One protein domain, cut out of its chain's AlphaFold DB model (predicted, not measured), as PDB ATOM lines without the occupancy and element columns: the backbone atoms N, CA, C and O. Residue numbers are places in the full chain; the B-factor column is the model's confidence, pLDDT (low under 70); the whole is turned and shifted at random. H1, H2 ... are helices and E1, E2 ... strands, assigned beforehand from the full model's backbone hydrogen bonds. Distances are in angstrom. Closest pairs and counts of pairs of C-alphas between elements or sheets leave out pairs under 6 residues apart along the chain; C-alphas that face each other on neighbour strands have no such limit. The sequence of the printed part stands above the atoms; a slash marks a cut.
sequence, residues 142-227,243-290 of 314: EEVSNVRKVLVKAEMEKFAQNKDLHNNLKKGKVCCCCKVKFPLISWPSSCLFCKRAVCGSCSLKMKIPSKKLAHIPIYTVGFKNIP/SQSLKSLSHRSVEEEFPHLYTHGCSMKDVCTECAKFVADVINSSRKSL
ATOM      1  N   GLU A 142     201.282  54.356  60.148       97.50
ATOM      2  CA  GLU A 142     200.620  54.183  61.438       97.50
ATOM      3  C   GLU A 142     199.467  55.164  61.651       97.50
ATOM      4  O   GLU A 142     198.373  54.728  62.024       97.50
ATOM      5  N   GLU A 143     199.667  56.449  61.364       97.38
ATOM      6  CA  GLU A 143     198.623  57.470  61.488       97.38
ATOM      7  C   GLU A 143     197.435  57.151  60.584       97.38
ATOM      8  O   GLU A 143     196.296  57.094  61.051       97.38
ATOM      9  N   VAL A 144     197.692  56.816  59.316       97.94
ATOM     10  CA  VAL A 144     196.643  56.414  58.365       97.94
ATOM     11  C   VAL A 144     195.920  55.150  58.841       97.94
ATOM     12  O   VAL A 144     194.696  55.042  58.727       97.94
ATOM     13  N   SER A 145     196.649  54.196  59.427       98.25
ATOM     14  CA  SER A 145     196.060  53.020  60.076       98.25
ATOM     15  C   SER A 145     195.145  53.419  61.237       98.25
ATOM     16  O   SER A 145     194.027  52.920  61.330       98.25
ATOM     17  N   ASN A 146     195.575  54.330  62.108       97.94
ATOM     18  CA  ASN A 146     194.792  54.758  63.265       97.94
ATOM     19  C   ASN A 146     193.530  55.526  62.849       97.94
ATOM     20  O   ASN A 146     192.446  55.189  63.330       97.94
ATOM     21  N   VAL A 147     193.633  56.430  61.869       98.00
ATOM     22  CA  VAL A 147     192.473  57.075  61.233       98.00
ATOM     23  C   VAL A 147     191.514  56.016  60.694       98.00
ATOM     24  O   VAL A 147     190.327  56.008  61.036       98.00
ATOM     25  N   ARG A 148     192.016  55.045  59.915       98.12
ATOM     26  CA  ARG A 148     191.161  54.002  59.338       98.12
ATOM     27  C   ARG A 148     190.498  53.142  60.410       98.12
ATOM     28  O   ARG A 148     189.330  52.816  60.244       98.12
ATOM     29  N   LYS A 149     191.174  52.788  61.508       97.81
ATOM     30  CA  LYS A 149     190.564  52.022  62.616       97.81
ATOM     31  C   LYS A 149     189.356  52.743  63.209       97.81
ATOM     32  O   LYS A 149     188.338  52.092  63.441       97.81
ATOM     33  N   VAL A 150     189.459  54.053  63.429       98.00
ATOM     34  CA  VAL A 150     188.362  54.865  63.981       98.00
ATOM     35  C   VAL A 150     187.189  54.916  63.005       98.00
ATOM     36  O   VAL A 150     186.077  54.552  63.384       98.00
ATOM     37  N   LEU A 151     187.443  55.246  61.732       97.56
ATOM     38  CA  LEU A 151     186.406  55.259  60.688       97.56
ATOM     39  C   LEU A 151     185.697  53.909  60.588       97.56
ATOM     40  O   LEU A 151     184.477  53.809  60.542       97.56
ATOM     41  N   VAL A 152     186.481  52.839  60.608       96.44
ATOM     42  CA  VAL A 152     185.984  51.483  60.437       96.44
ATOM     43  C   VAL A 152     185.201  51.035  61.676       96.44
ATOM     44  O   VAL A 152     184.242  50.270  61.539       96.44
ATOM     45  N   LYS A 153     185.549  51.511  62.879       95.25
ATOM     46  CA  LYS A 153     184.753  51.318  64.102       95.25
ATOM     47  C   LYS A 153     183.381  51.985  63.974       95.25
ATOM     48  O   LYS A 153     182.399  51.288  64.196       95.25
ATOM     49  N   ALA A 154     183.312  53.233  63.513       96.00
ATOM     50  CA  ALA A 154     182.039  53.903  63.229       96.00
ATOM     51  C   ALA A 154     181.231  53.154  62.151       96.00
ATOM     52  O   ALA A 154     180.051  52.861  62.326       96.00
ATOM     53  N   GLU A 155     181.882  52.685  61.079       94.31
ATOM     54  CA  GLU A 155     181.233  51.843  60.061       94.31
ATOM     55  C   GLU A 155     180.667  50.518  60.622       94.31
ATOM     56  O   GLU A 155     179.874  49.872  59.936       94.31
ATOM     57  N   MET A 156     181.076  50.052  61.813       93.19
ATOM     58  CA  MET A 156     180.479  48.860  62.444       93.19
ATOM     59  C   MET A 156     179.152  49.146  63.114       93.19
ATOM     60  O   MET A 156     178.358  48.219  63.252       93.19
ATOM     61  N   GLU A 157     178.924  50.381  63.548       92.50
ATOM     62  CA  GLU A 157     177.744  50.755  64.328       92.50
ATOM     63  C   GLU A 157     176.465  50.563  63.513       92.50
ATOM     64  O   GLU A 157     175.435  50.186  64.062       92.50
ATOM     65  N   LYS A 158     176.557  50.630  62.177       92.44
ATOM     66  CA  LYS A 158     175.457  50.261  61.269       92.44
ATOM     67  C   LYS A 158     174.961  48.823  61.440       92.44
ATOM     68  O   LYS A 158     173.837  48.508  61.072       92.44
ATOM     69  N   PHE A 159     175.796  47.931  61.972       91.50
ATOM     70  CA  PHE A 159     175.427  46.547  62.257       91.50
ATOM     71  C   PHE A 159     174.990  46.344  63.708       91.50
ATOM     72  O   PHE A 159     174.721  45.208  64.083       91.50
ATOM     73  N   ALA A 160     174.894  47.393  64.531       88.69
ATOM     74  CA  ALA A 160     174.519  47.264  65.940       88.69
ATOM     75  C   ALA A 160     173.144  46.598  66.134       88.69
ATOM     76  O   ALA A 160     172.954  45.862  67.100       88.69
ATOM     77  N   GLN A 161     172.219  46.790  65.184       93.00
ATOM     78  CA  GLN A 161     170.908  46.133  65.179       93.00
ATOM     79  C   GLN A 161     171.003  44.626  64.874       93.00
ATOM     80  O   GLN A 161     170.255  43.831  65.436       93.00
ATOM     81  N   ASN A 162     171.964  44.206  64.043       95.50
ATOM     82  CA  ASN A 162     172.239  42.796  63.766       95.50
ATOM     83  C   ASN A 162     173.369  42.295  64.678       95.50
ATOM     84  O   ASN A 162     174.544  42.232  64.291       95.50
ATOM     85  N   LYS A 163     172.990  41.945  65.914       95.00
ATOM     86  CA  LYS A 163     173.920  41.520  66.971       95.00
ATOM     87  C   LYS A 163     174.818  40.366  66.521       95.00
ATOM     88  O   LYS A 163     176.023  40.413  66.769       95.00
ATOM     89  N   ASP A 164     174.276  39.373  65.819       95.75
ATOM     90  CA  ASP A 164     175.041  38.226  65.330       95.75
ATOM     91  C   ASP A 164     176.108  38.623  64.317       95.75
ATOM     92  O   ASP A 164     177.279  38.266  64.475       95.75
ATOM     93  N   LEU A 165     175.748  39.388  63.286       95.31
ATOM     94  CA  LEU A 165     176.704  39.827  62.274       95.31
ATOM     95  C   LEU A 165     177.797  40.706  62.890       95.31
ATOM     96  O   LEU A 165     178.982  40.510  62.615       95.31
ATOM     97  N   HIS A 166     177.416  41.644  63.754       95.50
ATOM     98  CA  HIS A 166     178.349  42.520  64.452       95.50
ATOM     99  C   HIS A 166     179.318  41.739  65.353       95.50
ATOM    100  O   HIS A 166     180.529  41.968  65.302       95.50
ATOM    101  N   ASN A 167     178.821  40.760  66.113       95.69
ATOM    102  CA  ASN A 167     179.650  39.895  66.950       95.69
ATOM    103  C   ASN A 167     180.589  39.021  66.118       95.69
ATOM    104  O   ASN A 167     181.761  38.878  66.464       95.69
ATOM    105  N   ASN A 168     180.112  38.464  65.002       95.75
ATOM    106  CA  ASN A 168     180.952  37.690  64.093       95.75
ATOM    107  C   ASN A 168     182.039  38.560  63.441       95.75
ATOM    108  O   ASN A 168     183.172  38.103  63.311       95.75
ATOM    109  N   LEU A 169     181.737  39.814  63.083       95.25
ATOM    110  CA  LEU A 169     182.721  40.771  62.559       95.25
ATOM    111  C   LEU A 169     183.778  41.122  63.614       95.25
ATOM    112  O   LEU A 169     184.968  41.098  63.309       95.25
ATOM    113  N   LYS A 170     183.359  41.393  64.860       94.38
ATOM    114  CA  LYS A 170     184.261  41.663  65.994       94.38
ATOM    115  C   LYS A 170     185.168  40.478  66.321       94.38
ATOM    116  O   LYS A 170     186.354  40.670  66.548       94.38
ATOM    117  N   LYS A 171     184.615  39.261  66.315       94.62
ATOM    118  CA  LYS A 171     185.349  38.010  66.569       94.62
ATOM    119  C   LYS A 171     186.182  37.542  65.370       94.62
ATOM    120  O   LYS A 171     186.834  36.510  65.470       94.62
ATOM    121  N   GLY A 172     186.128  38.238  64.232       95.25
ATOM    122  CA  GLY A 172     186.860  37.850  63.026       95.25
ATOM    123  C   GLY A 172     186.378  36.540  62.395       95.25
ATOM    124  O   GLY A 172     187.163  35.865  61.745       95.25
ATOM    125  N   LYS A 173     185.102  36.173  62.575       95.44
ATOM    126  CA  LYS A 173     184.481  34.955  62.011       95.44
ATOM    127  C   LYS A 173     183.905  35.148  60.605       95.44
ATOM    128  O   LYS A 173     183.590  34.178  59.922       95.44
ATOM    129  N   VAL A 174     183.746  36.398  60.178       95.69
ATOM    130  CA  VAL A 174     183.265  36.771  58.841       95.69
ATOM    131  C   VAL A 174     184.191  37.807  58.219       95.69
ATOM    132  O   VAL A 174     184.755  38.653  58.917       95.69
ATOM    133  N   CYS A 175     184.313  37.773  56.894       96.62
ATOM    134  CA  CYS A 175     185.090  38.746  56.141       96.62
ATOM    135  C   CYS A 175     184.548  40.162  56.346       96.62
ATOM    136  O   CYS A 175     183.356  40.423  56.166       96.62
ATOM    137  N   CYS A 176     185.426  41.114  56.666       95.50
ATOM    138  CA  CYS A 176     185.000  42.490  56.887       95.50
ATOM    139  C   CYS A 176     184.443  43.168  55.628       95.50
ATOM    140  O   CYS A 176     183.619  44.073  55.768       95.50
ATOM    141  N   CYS A 177     184.860  42.728  54.437       94.62
ATOM    142  CA  CYS A 177     184.443  43.278  53.149       94.62
ATOM    143  C   CYS A 177     183.150  42.624  52.651       94.62
ATOM    144  O   CYS A 177     182.113  43.276  52.621       94.62
ATOM    145  N   CYS A 178     183.187  41.327  52.330       95.25
ATOM    146  CA  CYS A 178     182.065  40.621  51.700       95.25
ATOM    147  C   CYS A 178     181.123  39.897  52.674       95.25
ATOM    148  O   CYS A 178     180.150  39.296  52.236       95.25
ATOM    149  N   LYS A 179     181.400  39.920  53.987       94.75
ATOM    150  CA  LYS A 179     180.579  39.298  55.051       94.75
ATOM    151  C   LYS A 179     180.433  37.772  54.985       94.75
ATOM    152  O   LYS A 179     179.741  37.197  55.819       94.75
ATOM    153  N   VAL A 180     181.133  37.110  54.067       94.56
ATOM    154  CA  VAL A 180     181.201  35.645  53.995       94.56
ATOM    155  C   VAL A 180     181.860  35.093  55.263       94.56
ATOM    156  O   VAL A 180     182.884  35.618  55.711       94.56
ATOM    157  N   LYS A 181     181.263  34.050  55.854       95.81
ATOM    158  CA  LYS A 181     181.814  33.322  57.009       95.81
ATOM    159  C   LYS A 181     183.082  32.577  56.611       95.81
ATOM    160  O   LYS A 181     183.137  31.984  55.537       95.81
ATOM    161  N   PHE A 182     184.081  32.593  57.482       95.38
ATOM    162  CA  PHE A 182     185.285  31.803  57.258       95.38
ATOM    163  C   PHE A 182     185.016  30.321  57.547       95.38
ATOM    164  O   PHE A 182     184.346  30.011  58.536       95.38
ATOM    165  N   PRO A 183     185.545  29.407  56.719       92.00
ATOM    166  CA  PRO A 183     185.651  27.999  57.078       92.00
ATOM    167  C   PRO A 183     186.354  27.819  58.429       92.00
ATOM    168  O   PRO A 183     187.322  28.522  58.719       92.00
ATOM    169  N   LEU A 184     185.917  26.837  59.223       86.62
ATOM    170  CA  LEU A 184     186.453  26.569  60.568       86.62
ATOM    171  C   LEU A 184     187.959  26.250  60.582       86.62
ATOM    172  O   LEU A 184     188.618  26.456  61.593       86.62
ATOM    173  N   ILE A 185     188.491  25.763  59.460       87.94
ATOM    174  CA  ILE A 185     189.883  25.312  59.310       87.94
ATOM    175  C   ILE A 185     190.749  26.389  58.627       87.94
ATOM    176  O   ILE A 185     191.973  26.325  58.652       87.94
ATOM    177  N   SER A 186     190.136  27.408  58.015       84.69
ATOM    178  CA  SER A 186     190.883  28.451  57.308       84.69
ATOM    179  C   SER A 186     191.286  29.578  58.248       84.69
ATOM    180  O   SER A 186     190.462  30.076  59.018       84.69
ATOM    181  N   TRP A 187     192.527  30.038  58.128       89.94
ATOM    182  CA  TRP A 187     192.999  31.207  58.854       89.94
ATOM    183  C   TRP A 187     192.822  32.467  58.001       89.94
ATOM    184  O   TRP A 187     193.443  32.576  56.940       89.94
ATOM    185  N   PRO A 188     191.954  33.412  58.401       94.56
ATOM    186  CA  PRO A 188     191.755  34.630  57.635       94.56
ATOM    187  C   PRO A 188     192.959  35.566  57.767       94.56
ATOM    188  O   PRO A 188     193.561  35.687  58.836       94.56
ATOM    189  N   SER A 189     193.266  36.306  56.703       95.81
ATOM    190  CA  SER A 189     194.262  37.376  56.769       95.81
ATOM    191  C   SER A 189     193.743  38.539  57.615       95.81
ATOM    192  O   SER A 189     192.554  38.860  57.586       95.81
ATOM    193  N   SER A 190     194.642  39.227  58.321       97.56
ATOM    194  CA  SER A 190     194.322  40.477  59.015       97.56
ATOM    195  C   SER A 190     194.768  41.676  58.185       97.56
ATOM    196  O   SER A 190     195.934  41.780  57.805       97.56
ATOM    197  N   CYS A 191     193.843  42.593  57.903       98.12
ATOM    198  CA  CYS A 191     194.157  43.830  57.192       98.12
ATOM    199  C   CYS A 191     195.079  44.721  58.033       98.12
ATOM    200  O   CYS A 191     194.772  45.035  59.182       98.12
ATOM    201  N   LEU A 192     196.158  45.226  57.434       98.12
ATOM    202  CA  LEU A 192     197.113  46.107  58.099       98.12
ATOM    203  C   LEU A 192     196.461  47.349  58.716       98.12
ATOM    204  O   LEU A 192     196.801  47.692  59.849       98.12
ATOM    205  N   PHE A 193     195.555  48.005  57.988       98.44
ATOM    206  CA  PHE A 193     195.007  49.309  58.365       98.44
ATOM    207  C   PHE A 193     193.816  49.180  59.312       98.44
ATOM    208  O   PHE A 193     193.817  49.770  60.384       98.44
ATOM    209  N   CYS A 194     192.812  48.369  58.971       97.75
ATOM    210  CA  CYS A 194     191.621  48.236  59.815       97.75
ATOM    211  C   CYS A 194     191.694  47.115  60.861       97.75
ATOM    212  O   CYS A 194     190.780  47.005  61.676       97.75
ATOM    213  N   LYS A 195     192.743  46.277  60.839       97.56
ATOM    214  CA  LYS A 195     192.964  45.141  61.758       97.56
ATOM    215  C   LYS A 195     191.830  44.111  61.801       97.56
ATOM    216  O   LYS A 195     191.695  43.379  62.777       97.56
ATOM    217  N   ARG A 196     191.004  44.044  60.754       97.19
ATOM    218  CA  ARG A 196     189.919  43.059  60.642       97.19
ATOM    219  C   ARG A 196     190.314  41.857  59.809       97.19
ATOM    220  O   ARG A 196     191.174  41.964  58.939       97.19
ATOM    221  N   ALA A 197     189.606  40.760  60.048       97.38
ATOM    222  CA  ALA A 197     189.703  39.532  59.280       97.38
ATOM    223  C   ALA A 197     189.135  39.699  57.856       97.38
ATOM    224  O   ALA A 197     188.056  40.272  57.652       97.38
ATOM    225  N   VAL A 198     189.857  39.170  56.872       97.06
ATOM    226  CA  VAL A 198     189.594  39.304  55.435       97.06
ATOM    227  C   VAL A 198     189.758  37.941  54.763       97.06
ATOM    228  O   VAL A 198     190.672  37.190  55.099       97.06
ATOM    229  N   CYS A 199     188.887  37.606  53.809       95.75
ATOM    230  CA  CYS A 199     189.063  36.400  52.994       95.75
ATOM    231  C   CYS A 199     190.137  36.611  51.916       95.75
ATOM    232  O   CYS A 199     190.454  37.749  51.570       95.75
ATOM    233  N   GLY A 200     190.646  35.519  51.335       92.81
ATOM    234  CA  GLY A 200     191.675  35.583  50.288       92.81
ATOM    235  C   GLY A 200     191.281  36.473  49.104       92.81
ATOM    236  O   GLY A 200     192.076  37.298  48.671       92.81
ATOM    237  N   SER A 201     190.026  36.404  48.649       92.81
ATOM    238  CA  SER A 201     189.521  37.220  47.532       92.81
ATOM    239  C   SER A 201     189.372  38.711  47.851       92.81
ATOM    240  O   SER A 201     189.279  39.523  46.936       92.81
ATOM    241  N   CYS A 202     189.327  39.091  49.131       95.25
ATOM    242  CA  CYS A 202     189.248  40.488  49.555       95.25
ATOM    243  C   CYS A 202     190.594  41.026  50.063       95.25
ATOM    244  O   CYS A 202     190.629  42.173  50.511       95.25
ATOM    245  N   SER A 203     191.673  40.233  50.029       94.00
ATOM    246  CA  SER A 203     193.004  40.631  50.497       94.00
ATOM    247  C   SER A 203     193.925  40.991  49.332       94.00
ATOM    248  O   SER A 203     194.094  40.216  48.395       94.00
ATOM    249  N   LEU A 204     194.557  42.160  49.406       93.94
ATOM    250  CA  LEU A 204     195.597  42.616  48.490       93.94
ATOM    251  C   LEU A 204     196.943  42.650  49.214       93.94
ATOM    252  O   LEU A 204     197.014  42.967  50.402       93.94
ATOM    253  N   LYS A 205     198.027  42.370  48.486       94.00
ATOM    254  CA  LYS A 205     199.392  42.434  49.020       94.00
ATOM    255  C   LYS A 205     200.017  43.807  48.759       94.00
ATOM    256  O   LYS A 205     200.235  44.192  47.610       94.00
ATOM    257  N   MET A 206     200.339  44.512  49.838       94.25
ATOM    258  CA  MET A 206     201.023  45.805  49.842       94.25
ATOM    259  C   MET A 206     202.470  45.637  50.304       94.25
ATOM    260  O   MET A 206     202.734  44.895  51.248       94.25
ATOM    261  N   LYS A 207     203.400  46.313  49.640       94.38
ATOM    262  CA  LYS A 207     204.821  46.325  49.963       94.38
ATOM    263  C   LYS A 207     205.144  47.504  50.872       94.38
ATOM    264  O   LYS A 207     204.744  48.632  50.585       94.38
ATOM    265  N   ILE A 208     205.837  47.215  51.971       94.75
ATOM    266  CA  ILE A 208     206.143  48.183  53.026       94.75
ATOM    267  C   ILE A 208     207.610  48.046  53.434       94.75
ATOM    268  O   ILE A 208     208.050  46.912  53.642       94.75
ATOM    269  N   PRO A 209     208.364  49.152  53.575       93.88
ATOM    270  CA  PRO A 209     209.732  49.117  54.075       93.88
ATOM    271  C   PRO A 209     209.849  48.390  55.415       93.88
ATOM    272  O   PRO A 209     208.952  48.473  56.258       93.88
ATOM    273  N   SER A 210     210.975  47.720  55.651       91.50
ATOM    274  CA  SER A 210     211.276  47.055  56.926       91.50
ATOM    275  C   SER A 210     211.675  48.054  58.029       91.50
ATOM    276  O   SER A 210     212.751  47.965  58.610       91.50
ATOM    277  N   LYS A 211     210.810  49.034  58.317       87.19
ATOM    278  CA  LYS A 211     210.962  50.033  59.391       87.19
ATOM    279  C   LYS A 211     209.736  50.015  60.313       87.19
ATOM    280  O   LYS A 211     208.712  49.403  60.001       87.19
ATOM    281  N   LYS A 212     209.816  50.688  61.468       89.69
ATOM    282  CA  LYS A 212     208.631  50.912  62.316       89.69
ATOM    283  C   LYS A 212     207.613  51.754  61.543       89.69
ATOM    284  O   LYS A 212     207.986  52.760  60.947       89.69
ATOM    285  N   LEU A 213     206.338  51.364  61.579       92.62
ATOM    286  CA  LEU A 213     205.279  52.013  60.791       92.62
ATOM    287  C   LEU A 213     205.107  53.509  61.116       92.62
ATOM    288  O   LEU A 213     204.776  54.270  60.210       92.62
ATOM    289  N   ALA A 214     205.403  53.916  62.357       92.38
ATOM    290  CA  ALA A 214     205.450  55.306  62.825       92.38
ATOM    291  C   ALA A 214     206.418  56.214  62.051       92.38
ATOM    292  O   ALA A 214     206.340  57.428  62.162       92.38
ATOM    293  N   HIS A 215     207.367  55.644  61.307       91.62
ATOM    294  CA  HIS A 215     208.396  56.398  60.583       91.62
ATOM    295  C   HIS A 215     208.372  56.124  59.080       91.62
ATOM    296  O   HIS A 215     209.304  56.491  58.370       91.62
ATOM    297  N   ILE A 216     207.348  55.425  58.586       94.12
ATOM    298  CA  ILE A 216     207.190  55.154  57.158       94.12
ATOM    299  C   ILE A 216     206.140  56.121  56.625       94.12
ATOM    300  O   ILE A 216     204.967  55.951  56.963       94.12
ATOM    301  N   PRO A 217     206.507  57.093  55.775       94.38
ATOM    302  CA  PRO A 217     205.527  57.961  55.140       94.38
ATOM    303  C   PRO A 217     204.624  57.159  54.201       94.38
ATOM    304  O   PRO A 217     205.100  56.326  53.423       94.38
ATOM    305  N   ILE A 218     203.317  57.410  54.231       95.25
ATOM    306  CA  ILE A 218     202.330  56.628  53.478       95.25
ATOM    307  C   ILE A 218     202.577  56.681  51.966       95.25
ATOM    308  O   ILE A 218     202.362  55.692  51.277       95.25
ATOM    309  N   TYR A 219     203.098  57.786  51.429       92.69
ATOM    310  CA  TYR A 219     203.336  57.917  49.989       92.69
ATOM    311  C   TYR A 219     204.440  56.989  49.446       92.69
ATOM    312  O   TYR A 219     204.546  56.816  48.229       92.69
ATOM    313  N   THR A 220     205.228  56.378  50.340       93.06
ATOM    314  CA  THR A 220     206.384  55.522  50.022       93.06
ATOM    315  C   THR A 220     206.035  54.036  49.916       93.06
ATOM    316  O   THR A 220     206.870  53.226  49.509       93.06
ATOM    317  N   VAL A 221     204.810  53.648  50.283       94.00
ATOM    318  CA  VAL A 221     204.325  52.265  50.182       94.00
ATOM    319  C   VAL A 221     203.568  52.039  48.874       94.00
ATOM    320  O   VAL A 221     203.029  52.972  48.282       94.00
ATOM    321  N   GLY A 222     203.523  50.791  48.404       91.94
ATOM    322  CA  GLY A 222     202.947  50.461  47.096       91.94
ATOM    323  C   GLY A 222     202.267  49.104  47.069       91.94
ATOM    324  O   GLY A 222     202.491  48.264  47.939       91.94
ATOM    325  N   PHE A 223     201.425  48.862  46.071       90.38
ATOM    326  CA  PHE A 223     200.783  47.560  45.883       90.38
ATOM    327  C   PHE A 223     201.613  46.701  44.935       90.38
ATOM    328  O   PHE A 223     202.233  47.210  44.005       90.38
ATOM    329  N   LYS A 224     201.647  45.382  45.163       81.94
ATOM    330  CA  LYS A 224     202.283  44.482  44.194       81.94
ATOM    331  C   LYS A 224     201.544  44.607  42.862       81.94
ATOM    332  O   LYS A 224     200.314  44.603  42.868       81.94
ATOM    333  N   ASN A 225     202.299  44.629  41.757       64.38
ATOM    334  CA  ASN A 225     201.777  44.395  40.412       64.38
ATOM    335  C   ASN A 225     200.765  43.255  40.457       64.38
ATOM    336  O   ASN A 225     201.158  42.117  40.712       64.38
ATOM    337  N   ILE A 226     199.479  43.570  40.286       57.56
ATOM    338  CA  ILE A 226     198.423  42.565  40.174       57.56
ATOM    339  C   ILE A 226     198.581  41.991  38.763       57.56
ATOM    340  O   ILE A 226     198.235  42.684  37.801       57.56
ATOM    341  N   PRO A 227     199.141  40.783  38.583       42.06
ATOM    342  CA  PRO A 227     199.317  40.224  37.252       42.06
ATOM    343  C   PRO A 227     197.922  39.833  36.762       42.06
ATOM    344  O   PRO A 227     197.291  38.947  37.334       42.06
ATOM    345  N   SER A 243     190.578  50.189  41.507       68.56
ATOM    346  CA  SER A 243     190.264  51.603  41.244       68.56
ATOM    347  C   SER A 243     191.364  52.252  40.391       68.56
ATOM    348  O   SER A 243     192.506  51.788  40.387       68.56
ATOM    349  N   GLN A 244     191.049  53.335  39.671       75.62
ATOM    350  CA  GLN A 244     192.058  54.093  38.913       75.62
ATOM    351  C   GLN A 244     193.249  54.488  39.809       75.62
ATOM    352  O   GLN A 244     194.396  54.324  39.396       75.62
ATOM    353  N   SER A 245     192.971  54.869  41.063       78.81
ATOM    354  CA  SER A 245     193.963  55.147  42.110       78.81
ATOM    355  C   SER A 245     194.881  53.964  42.433       78.81
ATOM    356  O   SER A 245     196.054  54.163  42.716       78.81
ATOM    357  N   LEU A 246     194.380  52.725  42.413       80.00
ATOM    358  CA  LEU A 246     195.201  51.534  42.667       80.00
ATOM    359  C   LEU A 246     196.068  51.165  41.462       80.00
ATOM    360  O   LEU A 246     197.186  50.681  41.635       80.00
ATOM    361  N   LYS A 247     195.573  51.399  40.241       78.31
ATOM    362  CA  LYS A 247     196.331  51.122  39.013       78.31
ATOM    363  C   LYS A 247     197.578  51.999  38.911       78.31
ATOM    364  O   LYS A 247     198.635  51.479  38.561       78.31
ATOM    365  N   SER A 248     197.479  53.287  39.257       74.88
ATOM    366  CA  SER A 248     198.635  54.197  39.237       74.88
ATOM    367  C   SER A 248     199.745  53.740  40.187       74.88
ATOM    368  O   SER A 248     200.917  53.779  39.825       74.88
ATOM    369  N   LEU A 249     199.374  53.238  41.368       79.81
ATOM    370  CA  LEU A 249     200.313  52.779  42.397       79.81
ATOM    371  C   LEU A 249     200.845  51.366  42.168       79.81
ATOM    372  O   LEU A 249     201.835  50.979  42.779       79.81
ATOM    373  N   SER A 250     200.185  50.587  41.314       76.69
ATOM    374  CA  SER A 250     200.674  49.274  40.906       76.69
ATOM    375  C   SER A 250     201.793  49.391  39.871       76.69
ATOM    376  O   SER A 250     202.688  48.561  39.877       76.69
ATOM    377  N   HIS A 251     201.748  50.384  38.977       64.88
ATOM    378  CA  HIS A 251     202.605  50.429  37.786       64.88
ATOM    379  C   HIS A 251     204.068  50.819  38.065       64.88
ATOM    380  O   HIS A 251     204.939  50.542  37.244       64.88
ATOM    381  N   ARG A 252     204.365  51.475  39.195       72.19
ATOM    382  CA  ARG A 252     205.738  51.861  39.561       72.19
ATOM    383  C   ARG A 252     206.239  51.043  40.746       72.19
ATOM    384  O   ARG A 252     205.517  50.869  41.726       72.19
ATOM    385  N   SER A 253     207.480  50.558  40.670       84.44
ATOM    386  CA  SER A 253     208.127  49.931  41.825       84.44
ATOM    387  C   SER A 253     208.487  51.007  42.842       84.44
ATOM    388  O   SER A 253     209.267  51.914  42.570       84.44
ATOM    389  N   VAL A 254     207.924  50.882  44.042       89.31
ATOM    390  CA  VAL A 254     208.226  51.780  45.163       89.31
ATOM    391  C   VAL A 254     209.662  51.653  45.662       89.31
ATOM    392  O   VAL A 254     210.167  52.574  46.290       89.31
ATOM    393  N   GLU A 255     210.338  50.543  45.372       90.19
ATOM    394  CA  GLU A 255     211.757  50.389  45.698       90.19
ATOM    395  C   GLU A 255     212.664  51.149  44.739       90.19
ATOM    396  O   GLU A 255     213.704  51.637  45.161       90.19
ATOM    397  N   GLU A 256     212.260  51.277  43.477       89.81
ATOM    398  CA  GLU A 256     212.960  52.112  42.500       89.81
ATOM    399  C   GLU A 256     212.718  53.603  42.775       89.81
ATOM    400  O   GLU A 256     213.637  54.407  42.671       89.81
ATOM    401  N   GLU A 257     211.500  53.969  43.191       88.69
ATOM    402  CA  GLU A 257     211.146  55.352  43.546       88.69
ATOM    403  C   GLU A 257     211.790  55.797  44.875       88.69
ATOM    404  O   GLU A 257     212.185  56.953  45.018       88.69
ATOM    405  N   PHE A 258     211.934  54.885  45.846       90.69
ATOM    406  CA  PHE A 258     212.439  55.191  47.192       90.69
ATOM    407  C   PHE A 258     213.524  54.211  47.679       90.69
ATOM    408  O   PHE A 258     213.379  53.618  48.756       90.69
ATOM    409  N   PRO A 259     214.649  54.050  46.962       91.19
ATOM    410  CA  PRO A 259     215.637  53.004  47.242       91.19
ATOM    411  C   PRO A 259     216.165  53.054  48.678       91.19
ATOM    412  O   PRO A 259     216.227  52.028  49.351       91.19
ATOM    413  N   HIS A 260     216.435  54.254  49.203       90.69
ATOM    414  CA  HIS A 260     216.952  54.470  50.561       90.69
ATOM    415  C   HIS A 260     216.014  54.006  51.684       90.69
ATOM    416  O   HIS A 260     216.463  53.695  52.788       90.69
ATOM    417  N   LEU A 261     214.701  53.964  51.443       90.00
ATOM    418  CA  LEU A 261     213.753  53.471  52.442       90.00
ATOM    419  C   LEU A 261     213.713  51.943  52.477       90.00
ATOM    420  O   LEU A 261     213.474  51.379  53.544       90.00
ATOM    421  N   TYR A 262     213.994  51.301  51.345       92.75
ATOM    422  CA  TYR A 262     213.916  49.856  51.142       92.75
ATOM    423  C   TYR A 262     215.271  49.134  51.213       92.75
ATOM    424  O   TYR A 262     215.312  47.918  51.043       92.75
ATOM    425  N   THR A 263     216.370  49.832  51.517       93.00
ATOM    426  CA  THR A 263     217.722  49.244  51.658       93.00
ATOM    427  C   THR A 263     217.778  48.082  52.645       93.00
ATOM    428  O   THR A 263     218.487  47.109  52.421       93.00
ATOM    429  N   HIS A 264     216.999  48.156  53.725       91.06
ATOM    430  CA  HIS A 264     216.897  47.107  54.746       91.06
ATOM    431  C   HIS A 264     215.824  46.053  54.419       91.06
ATOM    432  O   HIS A 264     215.374  45.307  55.290       91.06
ATOM    433  N   GLY A 265     215.385  46.002  53.162       92.38
ATOM    434  CA  GLY A 265     214.350  45.111  52.671       92.38
ATOM    435  C   GLY A 265     212.933  45.662  52.822       92.38
ATOM    436  O   GLY A 265     212.683  46.788  53.266       92.38
ATOM    437  N   CYS A 266     211.978  44.823  52.431       93.62
ATOM    438  CA  CYS A 266     210.552  45.095  52.520       93.62
ATOM    439  C   CYS A 266     209.807  43.910  53.136       93.62
ATOM    440  O   CYS A 266     210.287  42.778  53.153       93.62
ATOM    441  N   SER A 267     208.587  44.168  53.590       93.62
ATOM    442  CA  SER A 267     207.630  43.139  53.971       93.62
ATOM    443  C   SER A 267     206.337  43.293  53.177       93.62
ATOM    444  O   SER A 267     205.902  44.404  52.864       93.62
ATOM    445  N   MET A 268     205.706  42.162  52.864       93.88
ATOM    446  CA  MET A 268     204.385  42.142  52.244       93.88
ATOM    447  C   MET A 268     203.319  42.085  53.336       93.88
ATOM    448  O   MET A 268     203.321  41.173  54.165       93.88
ATOM    449  N   LYS A 269     202.390  43.039  53.333       96.12
ATOM    450  CA  LYS A 269     201.259  43.091  54.266       96.12
ATOM    451  C   LYS A 269     199.939  42.918  53.528       96.12
ATOM    452  O   LYS A 269     199.782  43.372  52.397       96.12
ATOM    453  N   ASP A 270     198.996  42.255  54.183       97.00
ATOM    454  CA  ASP A 270     197.630  42.099  53.695       97.00
ATOM    455  C   ASP A 270     196.818  43.374  53.942       97.00
ATOM    456  O   ASP A 270     196.837  43.947  55.034       97.00
ATOM    457  N   VAL A 271     196.090  43.822  52.924       97.44
ATOM    458  CA  VAL A 271     195.238  45.014  52.955       97.44
ATOM    459  C   VAL A 271     193.901  44.661  52.327       97.44
ATOM    460  O   VAL A 271     193.853  44.162  51.207       97.44
ATOM    461  N   CYS A 272     192.796  44.914  53.026       97.00
ATOM    462  CA  CYS A 272     191.485  44.611  52.462       97.00
ATOM    463  C   CYS A 272     191.136  45.542  51.288       97.00
ATOM    464  O   CYS A 272     191.589  46.685  51.269       97.00
ATOM    465  N   THR A 273     190.291  45.099  50.351       94.94
ATOM    466  CA  THR A 273     189.889  45.882  49.157       94.94
ATOM    467  C   THR A 273     189.411  47.299  49.481       94.94
ATOM    468  O   THR A 273     189.736  48.239  48.763       94.94
ATOM    469  N   GLU A 274     188.680  47.472  50.583       95.06
ATOM    470  CA  GLU A 274     188.172  48.782  51.002       95.06
ATOM    471  C   GLU A 274     189.274  49.673  51.587       95.06
ATOM    472  O   GLU A 274     189.321  50.866  51.306       95.06
ATOM    473  N   CYS A 275     190.208  49.107  52.360       97.38
ATOM    474  CA  CYS A 275     191.368  49.865  52.834       97.38
ATOM    475  C   CYS A 275     192.350  50.160  51.700       97.38
ATOM    476  O   CYS A 275     192.991  51.199  51.733       97.38
ATOM    477  N   ALA A 276     192.457  49.291  50.694       95.81
ATOM    478  CA  ALA A 276     193.338  49.502  49.555       95.81
ATOM    479  C   ALA A 276     192.914  50.735  48.747       95.81
ATOM    480  O   ALA A 276     193.758  51.569  48.437       95.81
ATOM    481  N   LYS A 277     191.609  50.891  48.479       94.12
ATOM    482  CA  LYS A 277     191.054  52.090  47.827       94.12
ATOM    483  C   LYS A 277     191.354  53.351  48.642       94.12
ATOM    484  O   LYS A 277     191.999  54.256  48.133       94.12
ATOM    485  N   PHE A 278     190.977  53.345  49.923       96.12
ATOM    486  CA  PHE A 278     191.216  54.463  50.841       96.12
ATOM    487  C   PHE A 278     192.694  54.873  50.889       96.12
ATOM    488  O   PHE A 278     193.026  56.042  50.732       96.12
ATOM    489  N   VAL A 279     193.596  53.906  51.069       96.06
ATOM    490  CA  VAL A 279     195.037  54.163  51.143       96.06
ATOM    491  C   VAL A 279     195.577  54.668  49.812       96.06
ATOM    492  O   VAL A 279     196.408  55.567  49.814       96.06
ATOM    493  N   ALA A 280     195.099  54.147  48.681       93.81
ATOM    494  CA  ALA A 280     195.513  54.642  47.375       93.81
ATOM    495  C   ALA A 280     195.137  56.118  47.171       93.81
ATOM    496  O   ALA A 280     195.945  56.889  46.656       93.81
ATOM    497  N   ASP A 281     193.950  56.524  47.619       93.50
ATOM    498  CA  ASP A 281     193.513  57.919  47.544       93.50
ATOM    499  C   ASP A 281     194.348  58.819  48.466       93.50
ATOM    500  O   ASP A 281     194.790  59.886  48.042       93.50
ATOM    501  N   VAL A 282     194.654  58.358  49.687       95.19
ATOM    502  CA  VAL A 282     195.560  59.063  50.609       95.19
ATOM    503  C   VAL A 282     196.954  59.217  49.996       95.19
ATOM    504  O   VAL A 282     197.487  60.318  49.994       95.19
ATOM    505  N   ILE A 283     197.525  58.155  49.417       93.12
ATOM    506  CA  ILE A 283     198.843  58.197  48.766       93.12
ATOM    507  C   ILE A 283     198.856  59.201  47.617       93.12
ATOM    508  O   ILE A 283     199.754  60.037  47.547       93.12
ATOM    509  N   ASN A 284     197.870  59.127  46.720       90.94
ATOM    510  CA  ASN A 284     197.792  60.029  45.575       90.94
ATOM    511  C   ASN A 284     197.624  61.484  46.029       90.94
ATOM    512  O   ASN A 284     198.261  62.371  45.465       90.94
ATOM    513  N   SER A 285     196.820  61.721  47.069       91.38
ATOM    514  CA  SER A 285     196.672  63.039  47.688       91.38
ATOM    515  C   SER A 285     197.999  63.539  48.270       91.38
ATOM    516  O   SER A 285     198.456  64.617  47.902       91.38
ATOM    517  N   SER A 286     198.683  62.726  49.084       90.56
ATOM    518  CA  SER A 286     199.974  63.078  49.688       90.56
ATOM    519  C   SER A 286     201.052  63.377  48.646       90.56
ATOM    520  O   SER A 286     201.770  64.361  48.793       90.56
ATOM    521  N   ARG A 287     201.150  62.571  47.578       89.00
ATOM    522  CA  ARG A 287     202.094  62.813  46.472       89.00
ATOM    523  C   ARG A 287     201.791  64.134  45.773       89.00
ATOM    524  O   ARG A 287     202.683  64.951  45.607       89.00
ATOM    525  N   LYS A 288     200.518  64.391  45.459       88.44
ATOM    526  CA  LYS A 288     200.096  65.626  44.791       88.44
ATOM    527  C   LYS A 288     200.375  66.867  45.645       88.44
ATOM    528  O   LYS A 288     200.843  67.869  45.118       88.44
ATOM    529  N   SER A 289     200.126  66.804  46.954       86.94
ATOM    530  CA  SER A 289     200.470  67.885  47.885       86.94
ATOM    531  C   SER A 289     201.979  68.115  47.969       86.94
ATOM    532  O   SER A 289     202.419  69.262  47.967       86.94
ATOM    533  N   LEU A 290     202.771  67.042  47.996       85.19
ATOM    534  CA  LEU A 290     204.230  67.126  48.017       85.19
ATOM    535  C   LEU A 290     204.786  67.741  46.724       85.19
ATOM    536  O   LEU A 290     205.649  68.615  46.777       85.19
TER     537      LEU A 290
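Overview. This is residues 142 to 227 and 243 to 290 of the 314 residues of an uncharacterized protein of Callorhinchus milii (UniProt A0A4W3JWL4). A narrow ribbon of two antiparallel strands, E1 and E2, turns at the end of E2 straight into the long helix H6, which slants away from the ribbon, with the short helix H3 set across H6. The long helix H1 reaches from beside H6 to the far end of the longest axis; there H2 folds back, and residues 171 to 202, with no named element, return to the start of E1. The printed part has 134 residues, with six named helices and two named strands in the order H1 H2 E1 H3 H4 H5 E2 H6; the class is mostly helix. It is compact, with a radius of gyration of the C-alphas of 15.6 A, and spans 47 by 32 by 29 A.

Arrangement. H1, residues 142 to 157, is close to but not clearly touching H2, residues 163 to 170; their closest C-alphas, of Met 156 and His 166, are 7.0 A apart. They run opposite ways at a shallow tilt of 11 degrees. H1 is also close to but not clearly touching H6, residues 273 to 290, with Arg 148 and Cys 275 closest, their C-alphas 7.7 A apart. E1, residues 203 to 209, and E2, residues 266 to 272, are antiparallel neighbours at 148 degrees; N 204 and O 271 are 2.8 A apart and N 208 and O 267 3.0 A, within hydrogen-bond range. Residues 206 to 207 of E1 also pair, antiparallel, with residues 222 to 223. H3, residues 244 to 250, touches H6 residues 276 to 284 alone, about perpendicular at 82 degrees, with the C-alphas of Ser 245 and Ala 280 closest at 5.5 A. H4, residues 254 to 257, is close to but not clearly touching H5, residues 259 to 262; the C-alphas of Glu 255 and Tyr 262, the closest, are 5.9 A apart. H1 and E1 are apart. Every O i to N i+4 pair is within hydrogen-bond range in H2 and H6; in H1 11 of 12 are, in H3 2 of 3, and H4 and H5 are too short for such a pair.

Along the chain. H1 begins at C-alpha 142, (200.620, 54.183, 61.438), and is 23.3 A long; H2 is 10.4 A. E1 and E2 each measure 19.1 A. H3 is 10.1 A. H6 is 25.7 A and ends at C-alpha 290, (204.230, 67.126, 48.017).

Size, cuts and confidence. The two C-alphas farthest apart, of Gln 161 and His 260, are 49.0 A apart. Residues 228 to 242 are not printed, and C-alphas 227 and 243 are 15.1 A apart across this cut. The link from H2 to E1, 32 residues, is long. The mean pLDDT of the printed part is 91.5; residues 225 to 227, 243 and 251 are under 70.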